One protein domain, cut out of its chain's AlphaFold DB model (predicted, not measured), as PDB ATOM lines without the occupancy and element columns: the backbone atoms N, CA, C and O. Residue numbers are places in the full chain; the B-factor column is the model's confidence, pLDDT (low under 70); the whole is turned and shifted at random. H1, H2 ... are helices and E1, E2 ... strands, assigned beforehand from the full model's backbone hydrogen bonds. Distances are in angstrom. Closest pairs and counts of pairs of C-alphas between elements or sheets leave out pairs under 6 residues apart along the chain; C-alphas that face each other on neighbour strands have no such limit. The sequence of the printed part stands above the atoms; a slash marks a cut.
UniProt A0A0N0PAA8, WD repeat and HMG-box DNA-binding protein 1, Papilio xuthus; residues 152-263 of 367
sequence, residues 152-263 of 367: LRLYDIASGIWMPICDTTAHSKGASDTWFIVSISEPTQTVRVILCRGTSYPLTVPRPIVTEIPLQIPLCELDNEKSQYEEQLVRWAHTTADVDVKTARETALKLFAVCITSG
ATOM      1  N   LEU A 152     313.646 204.994 193.209       98.38
ATOM      2  CA  LEU A 152     314.260 203.694 193.468       98.38
ATOM      3  C   LEU A 152     313.866 203.211 194.864       98.38
ATOM      4  O   LEU A 152     314.065 203.911 195.860       98.38
ATOM      5  N   ARG A 153     313.340 201.991 194.946       98.31
ATOM      6  CA  ARG A 153     312.915 201.343 196.187       98.31
ATOM      7  C   ARG A 153     313.682 200.053 196.409       98.31
ATOM      8  O   ARG A 153     313.900 199.297 195.467       98.31
ATOM      9  N   LEU A 154     314.006 199.781 197.665       97.81
ATOM     10  CA  LEU A 154     314.601 198.536 198.136       97.81
ATOM     11  C   LEU A 154     313.611 197.815 199.047       97.81
ATOM     12  O   LEU A 154     312.918 198.445 199.848       97.81
ATOM     13  N   TYR A 155     313.528 196.496 198.912       97.50
ATOM     14  CA  TYR A 155     312.766 195.647 199.817       97.50
ATOM     15  C   TYR A 155     313.664 195.161 200.953       97.50
ATOM     16  O   TYR A 155     314.537 194.318 200.740       97.50
ATOM     17  N   ASP A 156     313.434 195.662 202.163       91.81
ATOM     18  CA  ASP A 156     314.113 195.166 203.356       91.81
ATOM     19  C   ASP A 156     313.478 193.835 203.758       91.81
ATOM     20  O   ASP A 156     312.344 193.772 204.240       91.81
ATOM     21  N   ILE A 157     314.221 192.752 203.536       87.62
ATOM     22  CA  ILE A 157     313.771 191.387 203.806       87.62
ATOM     23  C   ILE A 157     313.521 191.171 205.305       87.62
ATOM     24  O   ILE A 157     312.585 190.443 205.650       87.62
ATOM     25  N   ALA A 158     314.325 191.789 206.178       85.31
ATOM     26  CA  ALA A 158     314.227 191.623 207.626       85.31
ATOM     27  C   ALA A 158     312.971 192.304 208.175       85.31
ATOM     28  O   ALA A 158     312.243 191.710 208.970       85.31
ATOM     29  N   SER A 159     312.682 193.514 207.692       86.75
ATOM     30  CA  SER A 159     311.496 194.280 208.096       86.75
ATOM     31  C   SER A 159     310.244 193.928 207.283       86.75
ATOM     32  O   SER A 159     309.121 194.201 207.699       86.75
ATOM     33  N   GLY A 160     310.411 193.303 206.119       91.75
ATOM     34  CA  GLY A 160     309.330 192.907 205.225       91.75
ATOM     35  C   GLY A 160     308.652 194.064 204.483       91.75
ATOM     36  O   GLY A 160     307.514 193.891 204.045       91.75
ATOM     37  N   ILE A 161     309.329 195.204 204.333       93.31
ATOM     38  CA  ILE A 161     308.769 196.456 203.803       93.31
ATOM     39  C   ILE A 161     309.577 196.991 202.620       93.31
ATOM     40  O   ILE A 161     310.775 196.750 202.497       93.31
ATOM     41  N   TRP A 162     308.910 197.759 201.762       97.25
ATOM     42  CA  TRP A 162     309.557 198.539 200.712       97.25
ATOM     43  C   TRP A 162     309.914 199.928 201.226       97.25
ATOM     44  O   TRP A 162     309.073 200.596 201.827       97.25
ATOM     45  N   MET A 163     311.125 200.384 200.926       96.38
ATOM     46  CA  MET A 163     311.602 201.714 201.294       96.38
ATOM     47  C   MET A 163     312.160 202.441 200.072       96.38
ATOM     48  O   MET A 163     312.941 201.844 199.329       96.38
ATOM     49  N   PRO A 164     311.793 203.712 199.840       97.69
ATOM     50  CA  PRO A 164     312.492 204.543 198.870       97.69
ATOM     51  C   PRO A 164     313.918 204.814 199.364       97.69
ATOM     52  O   PRO A 164     314.114 205.233 200.502       97.69
ATOM     53  N   ILE A 165     314.903 204.557 198.508       97.06
ATOM     54  CA  ILE A 165     316.336 204.666 198.833       97.06
ATOM     55  C   ILE A 165     317.085 205.665 197.950       97.06
ATOM     56  O   ILE A 165     318.247 205.963 198.223       97.06
ATOM     57  N   CYS A 166     316.464 206.146 196.874       97.25
ATOM     58  CA  CYS A 166     317.016 207.197 196.029       97.25
ATOM     59  C   CYS A 166     315.896 207.828 195.191       97.25
ATOM     60  O   CYS A 166     315.083 207.113 194.597       97.25
ATOM     61  N   ASP A 167     315.885 209.157 195.130       97.06
ATOM     62  CA  ASP A 167     315.146 209.927 194.133       97.06
ATOM     63  C   ASP A 167     316.136 210.440 193.085       97.06
ATOM     64  O   ASP A 167     316.939 211.340 193.330       97.06
ATOM     65  N   THR A 168     316.091 209.846 191.897       96.56
ATOM     66  CA  THR A 168     317.006 210.215 190.811       96.56
ATOM     67  C   THR A 168     316.686 211.589 190.217       96.56
ATOM     68  O   THR A 168     317.573 212.236 189.659       96.56
ATOM     69  N   THR A 169     315.450 212.079 190.362       94.44
ATOM     70  CA  THR A 169     315.031 213.370 189.800       94.44
ATOM     71  C   THR A 169     315.679 214.550 190.515       94.44
ATOM     72  O   THR A 169     315.943 215.570 189.880       94.44
ATOM     73  N   ALA A 170     316.064 214.379 191.785       93.31
ATOM     74  CA  ALA A 170     316.852 215.352 192.541       93.31
ATOM     75  C   ALA A 170     318.227 215.646 191.902       93.31
ATOM     76  O   ALA A 170     318.851 216.667 192.191       93.31
ATOM     77  N   HIS A 171     318.698 214.771 191.007       93.75
ATOM     78  CA  HIS A 171     319.962 214.918 190.289       93.75
ATOM     79  C   HIS A 171     319.791 215.401 188.840       93.75
ATOM     80  O   HIS A 171     320.786 215.641 188.147       93.75
ATOM     81  N   SER A 172     318.552 215.563 188.370       92.88
ATOM     82  CA  SER A 172     318.240 216.076 187.036       92.88
ATOM     83  C   SER A 172     318.481 217.583 186.941       92.88
ATOM     84  O   SER A 172     318.256 218.330 187.892       92.88
ATOM     85  N   LYS A 173     318.926 218.060 185.771       92.31
ATOM     86  CA  LYS A 173     319.116 219.501 185.504       92.31
ATOM     87  C   LYS A 173     318.115 220.041 184.487       92.31
ATOM     88  O   LYS A 173     317.817 221.232 184.499       92.31
ATOM     89  N   GLY A 174     317.621 219.188 183.595       90.31
ATOM     90  CA  GLY A 174     316.621 219.505 182.583       90.31
ATOM     91  C   GLY A 174     315.302 218.768 182.809       90.31
ATOM     92  O   GLY A 174     315.275 217.661 183.333       90.31
ATOM     93  N   ALA A 175     314.200 219.357 182.342       88.06
ATOM     94  CA  ALA A 175     312.863 218.760 182.451       88.06
ATOM     95  C   ALA A 175     312.692 217.459 181.640       88.06
ATOM     96  O   ALA A 175     311.784 216.679 181.902       88.06
ATOM     97  N   SER A 176     313.555 217.230 180.646       91.88
ATOM     98  CA  SER A 176     313.583 216.012 179.827       91.88
ATOM     99  C   SER A 176     314.635 214.996 180.283       91.88
ATOM    100  O   SER A 176     314.891 214.033 179.557       91.88
ATOM    101  N   ASP A 177     315.320 215.256 181.399       94.25
ATOM    102  CA  ASP A 177     316.331 214.353 181.936       94.25
ATOM    103  C   ASP A 177     315.636 213.175 182.623       94.25
ATOM    104  O   ASP A 177     314.821 213.353 183.529       94.25
ATOM    105  N   THR A 178     315.991 211.965 182.211       94.62
ATOM    106  CA  THR A 178     315.604 210.733 182.892       94.62
ATOM    107  C   THR A 178     316.839 209.885 183.161       94.62
ATOM    108  O   THR A 178     317.896 210.072 182.552       94.62
ATOM    109  N   TRP A 179     316.719 208.942 184.089       96.44
ATOM    110  CA  TRP A 179     317.834 208.109 184.519       96.44
ATOM    111  C   TRP A 179     317.548 206.640 184.255       96.44
ATOM    112  O   TRP A 179     316.475 206.133 184.586       96.44
ATOM    113  N   PHE A 180     318.537 205.963 183.679       97.12
ATOM    114  CA  PHE A 180     318.515 204.527 183.450       97.12
ATOM    115  C   PHE A 180     319.386 203.824 184.493       97.12
ATOM    116  O   PHE A 180     320.589 204.086 184.573       97.12
ATOM    117  N   ILE A 181     318.787 202.939 185.291       98.06
ATOM    118  CA  ILE A 181     319.478 202.208 186.361       98.06
ATOM    119  C   ILE A 181     320.366 201.111 185.768       98.06
ATOM    120  O   ILE A 181     319.917 200.304 184.955       98.06
ATOM    121  N   VAL A 182     321.626 201.060 186.205       97.06
ATOM    122  CA  VAL A 182     322.594 200.026 185.803       97.06
ATOM    123  C   VAL A 182     322.843 199.042 186.939       97.06
ATOM    124  O   VAL A 182     322.725 197.836 186.744       97.06
ATOM    125  N   SER A 183     323.190 199.537 188.129       96.94
ATOM    126  CA  SER A 183     323.439 198.694 189.304       96.94
ATOM    127  C   SER A 183     323.305 199.485 190.600       96.94
ATOM    128  O   SER A 183     323.554 200.689 190.618       96.94
ATOM    129  N   ILE A 184     322.990 198.794 191.693       98.12
ATOM    130  CA  ILE A 184     322.912 199.361 193.041       98.12
ATOM    131  C   ILE A 184     323.937 198.646 193.917       98.12
ATOM    132  O   ILE A 184     323.979 197.415 193.915       98.12
ATOM    133  N   SER A 185     324.731 199.407 194.668       97.38
ATOM    134  CA  SER A 185     325.661 198.869 195.656       97.38
ATOM    135  C   SER A 185     325.282 199.327 197.057       97.38
ATOM    136  O   SER A 185     325.314 200.523 197.356       97.38
ATOM    137  N   GLU A 186     324.940 198.372 197.920       95.88
ATOM    138  CA  GLU A 186     324.714 198.661 199.340       95.88
ATOM    139  C   GLU A 186     326.026 198.945 200.082       95.88
ATOM    140  O   GLU A 186     326.090 199.971 200.750       95.88
ATOM    141  N   PRO A 187     327.109 198.156 199.940       95.25
ATOM    142  CA  PRO A 187     328.362 198.416 200.649       95.25
ATOM    143  C   PRO A 187     328.912 199.820 200.392       95.25
ATOM    144  O   PRO A 187     329.249 200.533 201.335       95.25
ATOM    145  N   THR A 188     328.934 200.241 199.123       95.75
ATOM    146  CA  THR A 188     329.453 201.562 198.722       95.75
ATOM    147  C   THR A 188     328.411 202.675 198.766       95.75
ATOM    148  O   THR A 188     328.764 203.838 198.589       95.75
ATOM    149  N   GLN A 189     327.142 202.346 199.021       96.50
ATOM    150  CA  GLN A 189     326.036 203.300 199.120       96.50
ATOM    151  C   GLN A 189     325.837 204.160 197.860       96.50
ATOM    152  O   GLN A 189     325.513 205.347 197.946       96.50
ATOM    153  N   THR A 190     326.013 203.562 196.679       97.50
ATOM    154  CA  THR A 190     325.867 204.256 195.393       97.50
ATOM    155  C   THR A 190     324.955 203.513 194.424       97.50
ATOM    156  O   THR A 190     324.819 202.287 194.443       97.50
ATOM    157  N   VAL A 191     324.345 204.282 193.528       98.12
ATOM    158  CA  VAL A 191     323.607 203.806 192.363       98.12
ATOM    159  C   VAL A 191     324.375 204.226 191.123       98.12
ATOM    160  O   VAL A 191     324.672 205.405 190.929       98.12
ATOM    161  N   ARG A 192     324.667 203.263 190.253       98.19
ATOM    162  CA  ARG A 192     325.197 203.524 188.918       98.19
ATOM    163  C   ARG A 192     324.047 203.724 187.956       98.19
ATOM    164  O   ARG A 192     323.203 202.840 187.795       98.19
ATOM    165  N   VAL A 193     324.050 204.871 187.297       97.81
ATOM    166  CA  VAL A 193     322.991 205.311 186.395       97.81
ATOM    167  C   VAL A 193     323.562 205.877 185.105       97.81
ATOM    168  O   VAL A 193     324.725 206.272 185.031       97.81
ATOM    169  N   ILE A 194     322.728 205.948 184.076       97.56
ATOM    170  CA  ILE A 194     323.034 206.640 182.827       97.56
ATOM    171  C   ILE A 194     321.995 207.740 182.621       97.56
ATOM    172  O   ILE A 194     320.792 207.474 182.640       97.56
ATOM    173  N   LEU A 195     322.463 208.969 182.403       95.62
ATOM    174  CA  LEU A 195     321.604 210.101 182.064       95.62
ATOM    175  C   LEU A 195     321.088 209.955 180.629       95.62
ATOM    176  O   LEU A 195     321.874 209.876 179.681       95.62
ATOM    177  N   CYS A 196     319.771 209.985 180.471       94.69
ATOM    178  CA  CYS A 196     319.077 209.947 179.192       94.69
ATOM    179  C   CYS A 196     318.344 211.279 178.987       94.69
ATOM    180  O   CYS A 196     317.649 211.755 179.881       94.69
ATOM    181  N   ARG A 197     318.508 211.908 177.817       93.56
ATOM    182  CA  ARG A 197     317.876 213.200 177.505       93.56
ATOM    183  C   ARG A 197     316.821 213.020 176.428       93.56
ATOM    184  O   ARG A 197     317.154 212.660 175.304       93.56
ATOM    185  N   GLY A 198     315.562 213.279 176.776       90.94
ATOM    186  CA  GLY A 198     314.422 213.142 175.861       90.94
ATOM    187  C   GLY A 198     313.983 211.697 175.591       90.94
ATOM    188  O   GLY A 198     313.004 211.483 174.883       90.94
ATOM    189  N   THR A 199     314.669 210.710 176.167       92.94
ATOM    190  CA  THR A 199     314.335 209.280 176.113       92.94
ATOM    191  C   THR A 199     314.466 208.673 177.506       92.94
ATOM    192  O   THR A 199     315.151 209.244 178.350       92.94
ATOM    193  N   SER A 200     313.841 207.514 177.740       90.88
ATOM    194  CA  SER A 200     313.941 206.735 178.990       90.88
ATOM    195  C   SER A 200     315.051 205.676 178.982       90.88
ATOM    196  O   SER A 200     315.236 204.953 179.957       90.88
ATOM    197  N   TYR A 201     315.777 205.559 177.871       94.00
ATOM    198  CA  TYR A 201     316.850 204.592 177.668       94.00
ATOM    199  C   TYR A 201     318.022 205.237 176.920       94.00
ATOM    200  O   TYR A 201     317.812 206.157 176.115       94.00
ATOM    201  N   PRO A 202     319.257 204.766 177.157       94.62
ATOM    202  CA  PRO A 202     320.436 205.339 176.533       94.62
ATOM    203  C   PRO A 202     320.629 204.835 175.100       94.62
ATOM    204  O   PRO A 202     320.316 203.692 174.770       94.62
ATOM    205  N   LEU A 203     321.211 205.682 174.249       91.50
ATOM    206  CA  LEU A 203     321.695 205.269 172.932       91.50
ATOM    207  C   LEU A 203     322.931 204.380 173.096       91.50
ATOM    208  O   LEU A 203     323.803 204.676 173.903       91.50
ATOM    209  N   THR A 204     323.037 203.301 172.326       91.56
ATOM    210  CA  THR A 204     324.161 202.355 172.445       91.56
ATOM    211  C   THR A 204     325.458 202.874 171.824       91.56
ATOM    212  O   THR A 204     326.539 202.382 172.155       91.56
ATOM    213  N   VAL A 205     325.359 203.868 170.936       91.81
ATOM    214  CA  VAL A 205     326.486 204.479 170.228       91.81
ATOM    215  C   VAL A 205     326.366 206.010 170.306       91.81
ATOM    216  O   VAL A 205     325.340 206.543 169.879       91.81
ATOM    217  N   PRO A 206     327.394 206.729 170.806       92.38
ATOM    218  CA  PRO A 206     328.616 206.209 171.433       92.38
ATOM    219  C   PRO A 206     328.318 205.489 172.757       92.38
ATOM    220  O   PRO A 206     327.224 205.608 173.302       92.38
ATOM    221  N   ARG A 207     329.302 204.749 173.285       93.12
ATOM    222  CA  ARG A 207     329.158 204.042 174.566       93.12
ATOM    223  C   ARG A 207     328.695 205.024 175.660       93.12
ATOM    224  O   ARG A 207     329.409 206.000 175.903       93.12
ATOM    225  N   PRO A 208     327.564 204.764 176.338       94.56
ATOM    226  CA  PRO A 208     327.069 205.647 177.386       94.56
ATOM    227  C   PRO A 208     328.039 205.813 178.551       94.56
ATOM    228  O   PRO A 208     328.748 204.877 178.931       94.56
ATOM    229  N   ILE A 209     328.016 207.001 179.151       95.62
ATOM    230  CA  ILE A 209     328.776 207.309 180.361       95.62
ATOM    231  C   ILE A 209     327.937 206.903 181.571       95.62
ATOM    232  O   ILE A 209     326.819 207.386 181.754       95.62
ATOM    233  N   VAL A 210     328.495 206.024 182.400       97.12
ATOM    234  CA  VAL A 210     327.897 205.628 183.675       97.12
ATOM    235  C   VAL A 210     328.324 206.632 184.742       97.12
ATOM    236  O   VAL A 210     329.510 206.919 184.884       97.12
ATOM    237  N   THR A 211     327.350 207.168 185.471       96.62
ATOM    238  CA  THR A 211     327.529 208.117 186.577       96.62
ATOM    239  C   THR A 211     327.117 207.449 187.884       96.62
ATOM    240  O   THR A 211     326.217 206.612 187.890       96.62
ATOM    241  N   GLU A 212     327.765 207.813 188.985       97.38
ATOM    242  CA  GLU A 212     327.404 207.350 190.326       97.38
ATOM    243  C   GLU A 212     326.642 208.447 191.074       97.38
ATOM    244  O   GLU A 212     327.047 209.609 191.081       97.38
ATOM    245  N   ILE A 213     325.522 208.064 191.682       97.31
ATOM    246  CA  ILE A 213     324.666 208.908 192.518       97.31
ATOM    247  C   ILE A 213     324.579 208.258 193.908       97.31
ATOM    248  O   ILE A 213     324.500 207.029 193.983       97.31
ATOM    249  N   PRO A 214     324.616 209.022 195.014       97.19
ATOM    250  CA  PRO A 214     324.501 208.447 196.350       97.19
ATOM    251  C   PRO A 214     323.102 207.877 196.615       97.19
ATOM    252  O   PRO A 214     322.091 208.421 196.171       97.19
ATOM    253  N   LEU A 215     323.043 206.805 197.405       97.00
ATOM    254  CA  LEU A 215     321.800 206.417 198.067       97.00
ATOM    255  C   LEU A 215     321.425 207.487 199.096       97.00
ATOM    256  O   LEU A 215     322.260 207.886 199.910       97.00
ATOM    257  N   GLN A 216     320.171 207.926 199.057       96.50
ATOM    258  CA  GLN A 216     319.616 208.887 199.996       96.50
ATOM    259  C   GLN A 216     318.131 208.591 200.210       96.50
ATOM    260  O   GLN A 216     317.315 208.692 199.291       96.50
ATOM    261  N   ILE A 217     317.783 208.226 201.440       95.81
ATOM    262  CA  ILE A 217     316.397 208.066 201.867       95.81
ATOM    263  C   ILE A 217     315.775 209.467 201.977       95.81
ATOM    264  O   ILE A 217     316.371 210.345 202.607       95.81
ATOM    265  N   PRO A 218     314.577 209.700 201.407       94.75
ATOM    266  CA  PRO A 218     313.929 211.010 201.410       94.75
ATOM    267  C   PRO A 218     313.321 211.334 202.786       94.75
ATOM    268  O   PRO A 218     312.102 211.340 202.967       94.75
ATOM    269  N   LEU A 219     314.173 211.571 203.788       94.31
ATOM    270  CA  LEU A 219     313.751 212.090 205.086       94.31
ATOM    271  C   LEU A 219     313.346 213.567 204.988       94.31
ATOM    272  O   LEU A 219     313.678 214.282 204.045       94.31
ATOM    273  N   CYS A 220     312.607 214.032 205.991       93.50
ATOM    274  CA  CYS A 220     312.186 215.426 206.068       93.50
ATOM    275  C   CYS A 220     313.367 216.352 206.406       93.50
ATOM    276  O   CYS A 220     314.237 216.003 207.205       93.50
ATOM    277  N   GLU A 221     313.344 217.568 205.853       91.25
ATOM    278  CA  GLU A 221     314.276 218.657 206.194       91.25
ATOM    279  C   GLU A 221     315.768 218.302 206.003       91.25
ATOM    280  O   GLU A 221     316.609 218.686 206.811       91.25
ATOM    281  N   LEU A 222     316.116 217.588 204.925       91.69
ATOM    282  CA  LEU A 222     317.502 217.190 204.599       91.69
ATOM    283  C   LEU A 222     318.482 218.359 204.376       91.69
ATOM    284  O   LEU A 222     319.691 218.141 204.291       91.69
ATOM    285  N   ASP A 223     317.987 219.594 204.334       91.62
ATOM    286  CA  ASP A 223     318.803 220.808 204.276       91.62
ATOM    287  C   ASP A 223     319.534 221.098 205.599       91.62
ATOM    288  O   ASP A 223     320.491 221.870 205.622       91.62
ATOM    289  N   ASN A 224     319.100 220.489 206.711       91.50
ATOM    290  CA  ASN A 224     319.722 220.673 208.017       91.50
ATOM    291  C   ASN A 224     320.663 219.503 208.385       91.50
ATOM    292  O   ASN A 224     320.447 218.349 208.011       91.50
ATOM    293  N   GLU A 225     321.707 219.791 209.171       90.81
ATOM    294  CA  GLU A 225     322.720 218.790 209.549       90.81
ATOM    295  C   GLU A 225     322.146 217.624 210.369       90.81
ATOM    296  O   GLU A 225     322.598 216.487 210.249       90.81
ATOM    297  N   LYS A 226     321.133 217.888 211.205       88.19
ATOM    298  CA  LYS A 226     320.495 216.867 212.049       88.19
ATOM    299  C   LYS A 226     319.876 215.770 211.184       88.19
ATOM    300  O   LYS A 226     320.198 214.600 211.366       88.19
ATOM    301  N   SER A 227     319.017 216.161 210.250       90.31
ATOM    302  CA  SER A 227     318.312 215.267 209.341       90.31
ATOM    303  C   SER A 227     319.285 214.519 208.436       90.31
ATOM    304  O   SER A 227     319.044 213.357 208.132       90.31
ATOM    305  N   GLN A 228     320.414 215.127 208.060       93.31
ATOM    306  CA  GLN A 228     321.470 214.430 207.317       93.31
ATOM    307  C   GLN A 228     322.109 213.300 208.135       93.31
ATOM    308  O   GLN A 228     322.317 212.208 207.607       93.31
ATOM    309  N   TYR A 229     322.390 213.515 209.425       89.31
ATOM    310  CA  TYR A 229     322.889 212.437 210.286       89.31
ATOM    311  C   TYR A 229     321.819 211.376 210.583       89.31
ATOM    312  O   TYR A 229     322.143 210.191 210.646       89.31
ATOM    313  N   GLU A 230     320.554 211.773 210.753       90.06
ATOM    314  CA  GLU A 230     319.432 210.834 210.903       90.06
ATOM    315  C   GLU A 230     319.284 209.954 209.659       90.06
ATOM    316  O   GLU A 230     319.201 208.735 209.786       90.06
ATOM    317  N   GLU A 231     319.328 210.552 208.468       94.69
ATOM    318  CA  GLU A 231     319.259 209.843 207.189       94.69
ATOM    319  C   GLU A 231     320.371 208.811 207.068       94.69
ATOM    320  O   GLU A 231     320.082 207.649 206.792       94.69
ATOM    321  N   GLN A 232     321.618 209.199 207.350       91.69
ATOM    322  CA  GLN A 232     322.762 208.293 207.265       91.69
ATOM    323  C   GLN A 232     322.594 207.077 208.180       91.69
ATOM    324  O   GLN A 232     322.788 205.944 207.743       91.69
ATOM    325  N   LEU A 233     322.194 207.293 209.437       86.81
ATOM    326  CA  LEU A 233     322.003 206.206 210.399       86.81
ATOM    327  C   LEU A 233     320.825 205.300 210.025       86.81
ATOM    328  O   LEU A 233     320.950 204.080 210.122       86.81
ATOM    329  N   VAL A 234     319.701 205.875 209.586       90.25
ATOM    330  CA  VAL A 234     318.532 205.106 209.128       90.25
ATOM    331  C   VAL A 234     318.900 204.275 207.906       90.25
ATOM    332  O   VAL A 234     318.622 203.078 207.864       90.25
ATOM    333  N   ARG A 235     319.591 204.868 206.934       92.62
ATOM    334  CA  ARG A 235     320.024 204.167 205.730       92.62
ATOM    335  C   ARG A 235     320.979 203.024 206.048       92.62
ATOM    336  O   ARG A 235     320.764 201.922 205.551       92.62
ATOM    337  N   TRP A 236     321.973 203.226 206.915       88.81
ATOM    338  CA  TRP A 236     322.878 202.148 207.341       88.81
ATOM    339  C   TRP A 236     322.187 201.054 208.158       88.81
ATOM    340  O   TRP A 236     322.626 199.912 208.125       88.81
ATOM    341  N   ALA A 237     321.108 201.365 208.878       86.38
ATOM    342  CA  ALA A 237     320.351 200.354 209.614       86.38
ATOM    343  C   ALA A 237     319.567 199.402 208.692       86.38
ATOM    344  O   ALA A 237     319.297 198.265 209.074       86.38
ATOM    345  N   HIS A 238     319.215 199.866 207.491       87.19
ATOM    346  CA  HIS A 238     318.367 199.149 206.536       87.19
ATOM    347  C   HIS A 238     319.096 198.667 205.276       87.19
ATOM    348  O   HIS A 238     318.482 198.058 204.401       87.19
ATOM    349  N   THR A 239     320.394 198.940 205.167       89.69
ATOM    350  CA  THR A 239     321.237 198.506 204.051       89.69
ATOM    351  C   THR A 239     322.521 197.886 204.580       89.69
ATOM    352  O   THR A 239     322.988 198.207 205.670       89.69
ATOM    353  N   THR A 240     323.128 197.007 203.795       88.69
ATOM    354  CA  THR A 240     324.399 196.354 204.128       88.69
ATOM    355  C   THR A 240     325.571 197.279 203.786       88.69
ATOM    356  O   THR A 240     326.357 197.004 202.882       88.69
ATOM    357  N   ALA A 241     325.647 198.423 204.465       84.44
ATOM    358  CA  ALA A 241     326.703 199.412 204.265       84.44
ATOM    359  C   ALA A 241     328.050 198.916 204.821       84.44
ATOM    360  O   ALA A 241     328.103 198.385 205.933       84.44
ATOM    361  N   ASP A 242     329.147 199.141 204.093       88.62
ATOM    362  CA  ASP A 242     330.502 198.854 204.584       88.62
ATOM    363  C   ASP A 242     331.023 200.054 205.383       88.62
ATOM    364  O   ASP A 242     331.777 200.899 204.899       88.62
ATOM    365  N   VAL A 243     330.510 200.190 206.606       83.75
ATOM    366  CA  VAL A 243     330.807 201.318 207.492       83.75
ATOM    367  C   VAL A 243     331.504 200.810 208.740       83.75
ATOM    368  O   VAL A 243     330.977 199.973 209.474       83.75
ATOM    369  N   ASP A 244     332.678 201.374 209.023       83.38
ATOM    370  CA  ASP A 244     333.388 201.083 210.262       83.38
ATOM    371  C   ASP A 244     332.564 201.520 211.484       83.38
ATOM    372  O   ASP A 244     331.965 202.601 211.531       83.38
ATOM    373  N   VAL A 245     332.596 200.692 212.527       78.50
ATOM    374  CA  VAL A 245     331.905 200.923 213.798       78.50
ATOM    375  C   VAL A 245     332.325 202.260 214.410       78.50
ATOM    376  O   VAL A 245     331.507 202.927 215.049       78.50
ATOM    377  N   LYS A 246     333.581 202.685 214.215       81.25
ATOM    378  CA  LYS A 246     334.054 204.000 214.664       81.25
ATOM    379  C   LYS A 246     333.299 205.133 213.964       81.25
ATOM    380  O   LYS A 246     332.760 205.997 214.649       81.25
ATOM    381  N   THR A 247     333.200 205.091 212.639       84.31
ATOM    382  CA  THR A 247     332.487 206.092 211.829       84.31
ATOM    383  C   THR A 247     331.002 206.146 212.182       84.31
ATOM    384  O   THR A 247     330.444 207.229 212.373       84.31
ATOM    385  N   ALA A 248     330.364 204.984 212.353       77.56
ATOM    386  CA  ALA A 248     328.970 204.910 212.784       77.56
ATOM    387  C   ALA A 248     328.765 205.552 214.169       77.56
ATOM    388  O   ALA A 248     327.845 206.349 214.365       77.56
ATOM    389  N   ARG A 249     329.662 205.270 215.126       76.81
ATOM    390  CA  ARG A 249     329.636 205.879 216.467       76.81
ATOM    391  C   ARG A 249     329.858 207.386 216.429       76.81
ATOM    392  O   ARG A 249     329.142 208.109 217.112       76.81
ATOM    393  N   GLU A 250     330.822 207.865 215.650       86.38
ATOM    394  CA  GLU A 250     331.083 209.299 215.496       86.38
ATOM    395  C   GLU A 250     329.866 210.031 214.919       86.38
ATOM    396  O   GLU A 250     329.488 211.085 215.424       86.38
ATOM    397  N   THR A 251     329.209 209.447 213.917       83.81
ATOM    398  CA  THR A 251     327.985 209.994 213.309       83.81
ATOM    399  C   THR A 251     326.842 210.062 214.323       83.81
ATOM    400  O   THR A 251     326.208 211.106 214.480       83.81
ATOM    401  N   ALA A 252     326.636 208.993 215.099       80.00
ATOM    402  CA  ALA A 252     325.649 208.975 216.176       80.00
ATOM    403  C   ALA A 252     325.946 210.013 217.274       80.00
ATOM    404  O   ALA A 252     325.029 210.663 217.776       80.00
ATOM    405  N   LEU A 253     327.219 210.214 217.630       84.06
ATOM    406  CA  LEU A 253     327.632 211.233 218.599       84.06
ATOM    407  C   LEU A 253     327.416 212.656 218.074       84.06
ATOM    408  O   LEU A 253     326.969 213.514 218.833       84.06
ATOM    409  N   LYS A 254     327.686 212.909 216.787       88.06
ATOM    410  CA  LYS A 254     327.397 214.198 216.139       88.06
ATOM    411  C   LYS A 254     325.901 214.497 216.154       88.06
ATOM    412  O   LYS A 254     325.510 215.571 216.605       88.06
ATOM    413  N   LEU A 255     325.067 213.527 215.768       85.50
ATOM    414  CA  LEU A 255     323.611 213.659 215.862       85.50
ATOM    415  C   LEU A 255     323.168 213.961 217.298       85.50
ATOM    416  O   LEU A 255     322.375 214.873 217.534       85.50
ATOM    417  N   PHE A 256     323.706 213.221 218.269       78.56
ATOM    418  CA  PHE A 256     323.396 213.419 219.681       78.56
ATOM    419  C   PHE A 256     323.766 214.828 220.162       78.56
ATOM    420  O   PHE A 256     322.956 215.478 220.822       78.56
ATOM    421  N   ALA A 257     324.942 215.335 219.786       82.69
ATOM    422  CA  ALA A 257     325.381 216.684 220.129       82.69
ATOM    423  C   ALA A 257     324.434 217.763 219.567       82.69
ATOM    424  O   ALA A 257     324.017 218.650 220.311       82.69
ATOM    425  N   VAL A 258     324.023 217.642 218.297       84.19
ATOM    426  CA  VAL A 258     323.053 218.555 217.655       84.19
ATOM    427  C   VAL A 258     321.667 218.479 218.321       84.19
ATOM    428  O   VAL A 258     320.946 219.473 218.432       84.19
ATOM    429  N   CYS A 259     321.274 217.308 218.822       76.31
ATOM    430  CA  CYS A 259     320.004 217.146 219.532       76.31
ATOM    431  C   CYS A 259     320.022 217.737 220.953       76.31
ATOM    432  O   CYS A 259     318.983 218.178 221.446       76.31
ATOM    433  N   ILE A 260     321.178 217.770 221.627       72.62
ATOM    434  CA  ILE A 260     321.311 218.397 222.953       72.62
ATOM    435  C   ILE A 260     321.160 219.915 222.854       72.62
ATOM    436  O   ILE A 260     320.459 220.517 223.667       72.62
ATOM    437  N   THR A 261     321.777 220.540 221.850       73.00
ATOM    438  CA  THR A 261     321.715 222.000 221.672       73.00
ATOM    439  C   THR A 261     320.306 222.497 221.345       73.00
ATOM    440  O   THR A 261     319.987 223.651 221.618       73.00
ATOM    441  N   SER A 262     319.429 221.621 220.844       67.75
ATOM    442  CA  SER A 262     318.017 221.908 220.554       67.75
ATOM    443  C   SER A 262     317.058 221.677 221.742       67.75
ATOM    444  O   SER A 262     315.840 221.800 221.596       67.75
ATOM    445  N   GLY A 263     317.582 221.398 222.944       63.34
ATOM    446  CA  GLY A 263     316.875 221.498 224.230       63.34
ATOM    447  C   GLY A 263     315.877 220.372 224.532       63.34
ATOM    448  O   GLY A 263     316.120 219.548 225.411       63.34
TER     449      GLY A 263
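This is residues 152 to 263 of the 367 residues of the protein "WD repeat and HMG-box DNA-binding protein 1" of Papilio xuthus (UniProt A0A0N0PAA8). What shape do these coordinates make? A strongly twisted sheet of E3, E4 and E5 lies toward one end of a long, loosely joined body, the helical hairpin of H2 and H3 makes the other end, and the small strand hairpin of E1 and E2 sits at the side between them. Residues 198 to 210 loop out at the sheet's end, and the short H1 only grazes the sheet. What is it built of? The printed part has 112 residues with three named helices and five named strands, in the order E1 E2 H1 E3 E4 E5 H2 H3, and its class is mixed, helices and strands; both sheets, E1 - E2 and E3 - E4 - E5, are antiparallel. It is loose, with a radius of gyration of the C-alphas of 16.6 A, and elongated, spanning 55 by 29 by 25 A.

How does the printed part begin? E1, residues 152 to 156, and E2, residues 161 to 167, form an antiparallel hairpin, with N 154 and O 163 within hydrogen-bond range at 2.9 A. H1, residues 168 to 171, only grazes the next sheet. How is that sheet joined? E3, residues 177 to 185, E4, residues 190 to 197, and E5, residues 211 to 214, form a meander, each strand the antiparallel neighbour of the one before. N 180 and O 194 are 2.9 A apart between E3 and E4, and N 191 and O 213 are 2.8 A apart between E4 and E5, both within hydrogen-bond range. How do the last helices stand? H2, residues 225 to 238, and H3, residues 245 to 261, touch as a helical hairpin at a steep tilt of 38 degrees, opposite ways; their closest C-alphas, of Tyr 229 and Leu 255, are 5.8 A apart. Neither is on the sheet of E3, E4 and E5. In H2 and H3 every O i to N i+4 pair is within hydrogen-bond range, while H1 is too short for such a pair.

Where are the anchor points? E1 begins at C-alpha 152, (314.260, 203.694, 193.468), and H3 ends at C-alpha 261, (321.715, 222.000, 221.672). Which elements are long? From first to last C-alpha, E3 measures 22.7 A, E4 21.5 A, H2 20.3 A and H3 24.7 A. E3 bends by 66 degrees at residue 182.

How far does it reach? The two C-alphas farthest apart, those of Val 205 and Gly 263, are 57.4 A apart. Are there cuts or long links? The printed part has no cut, and the link from E4 to E5, 13 residues, is long. Where is confidence low? The mean pLDDT of the printed part is 91.0, and residues 262 to 263 are under 70.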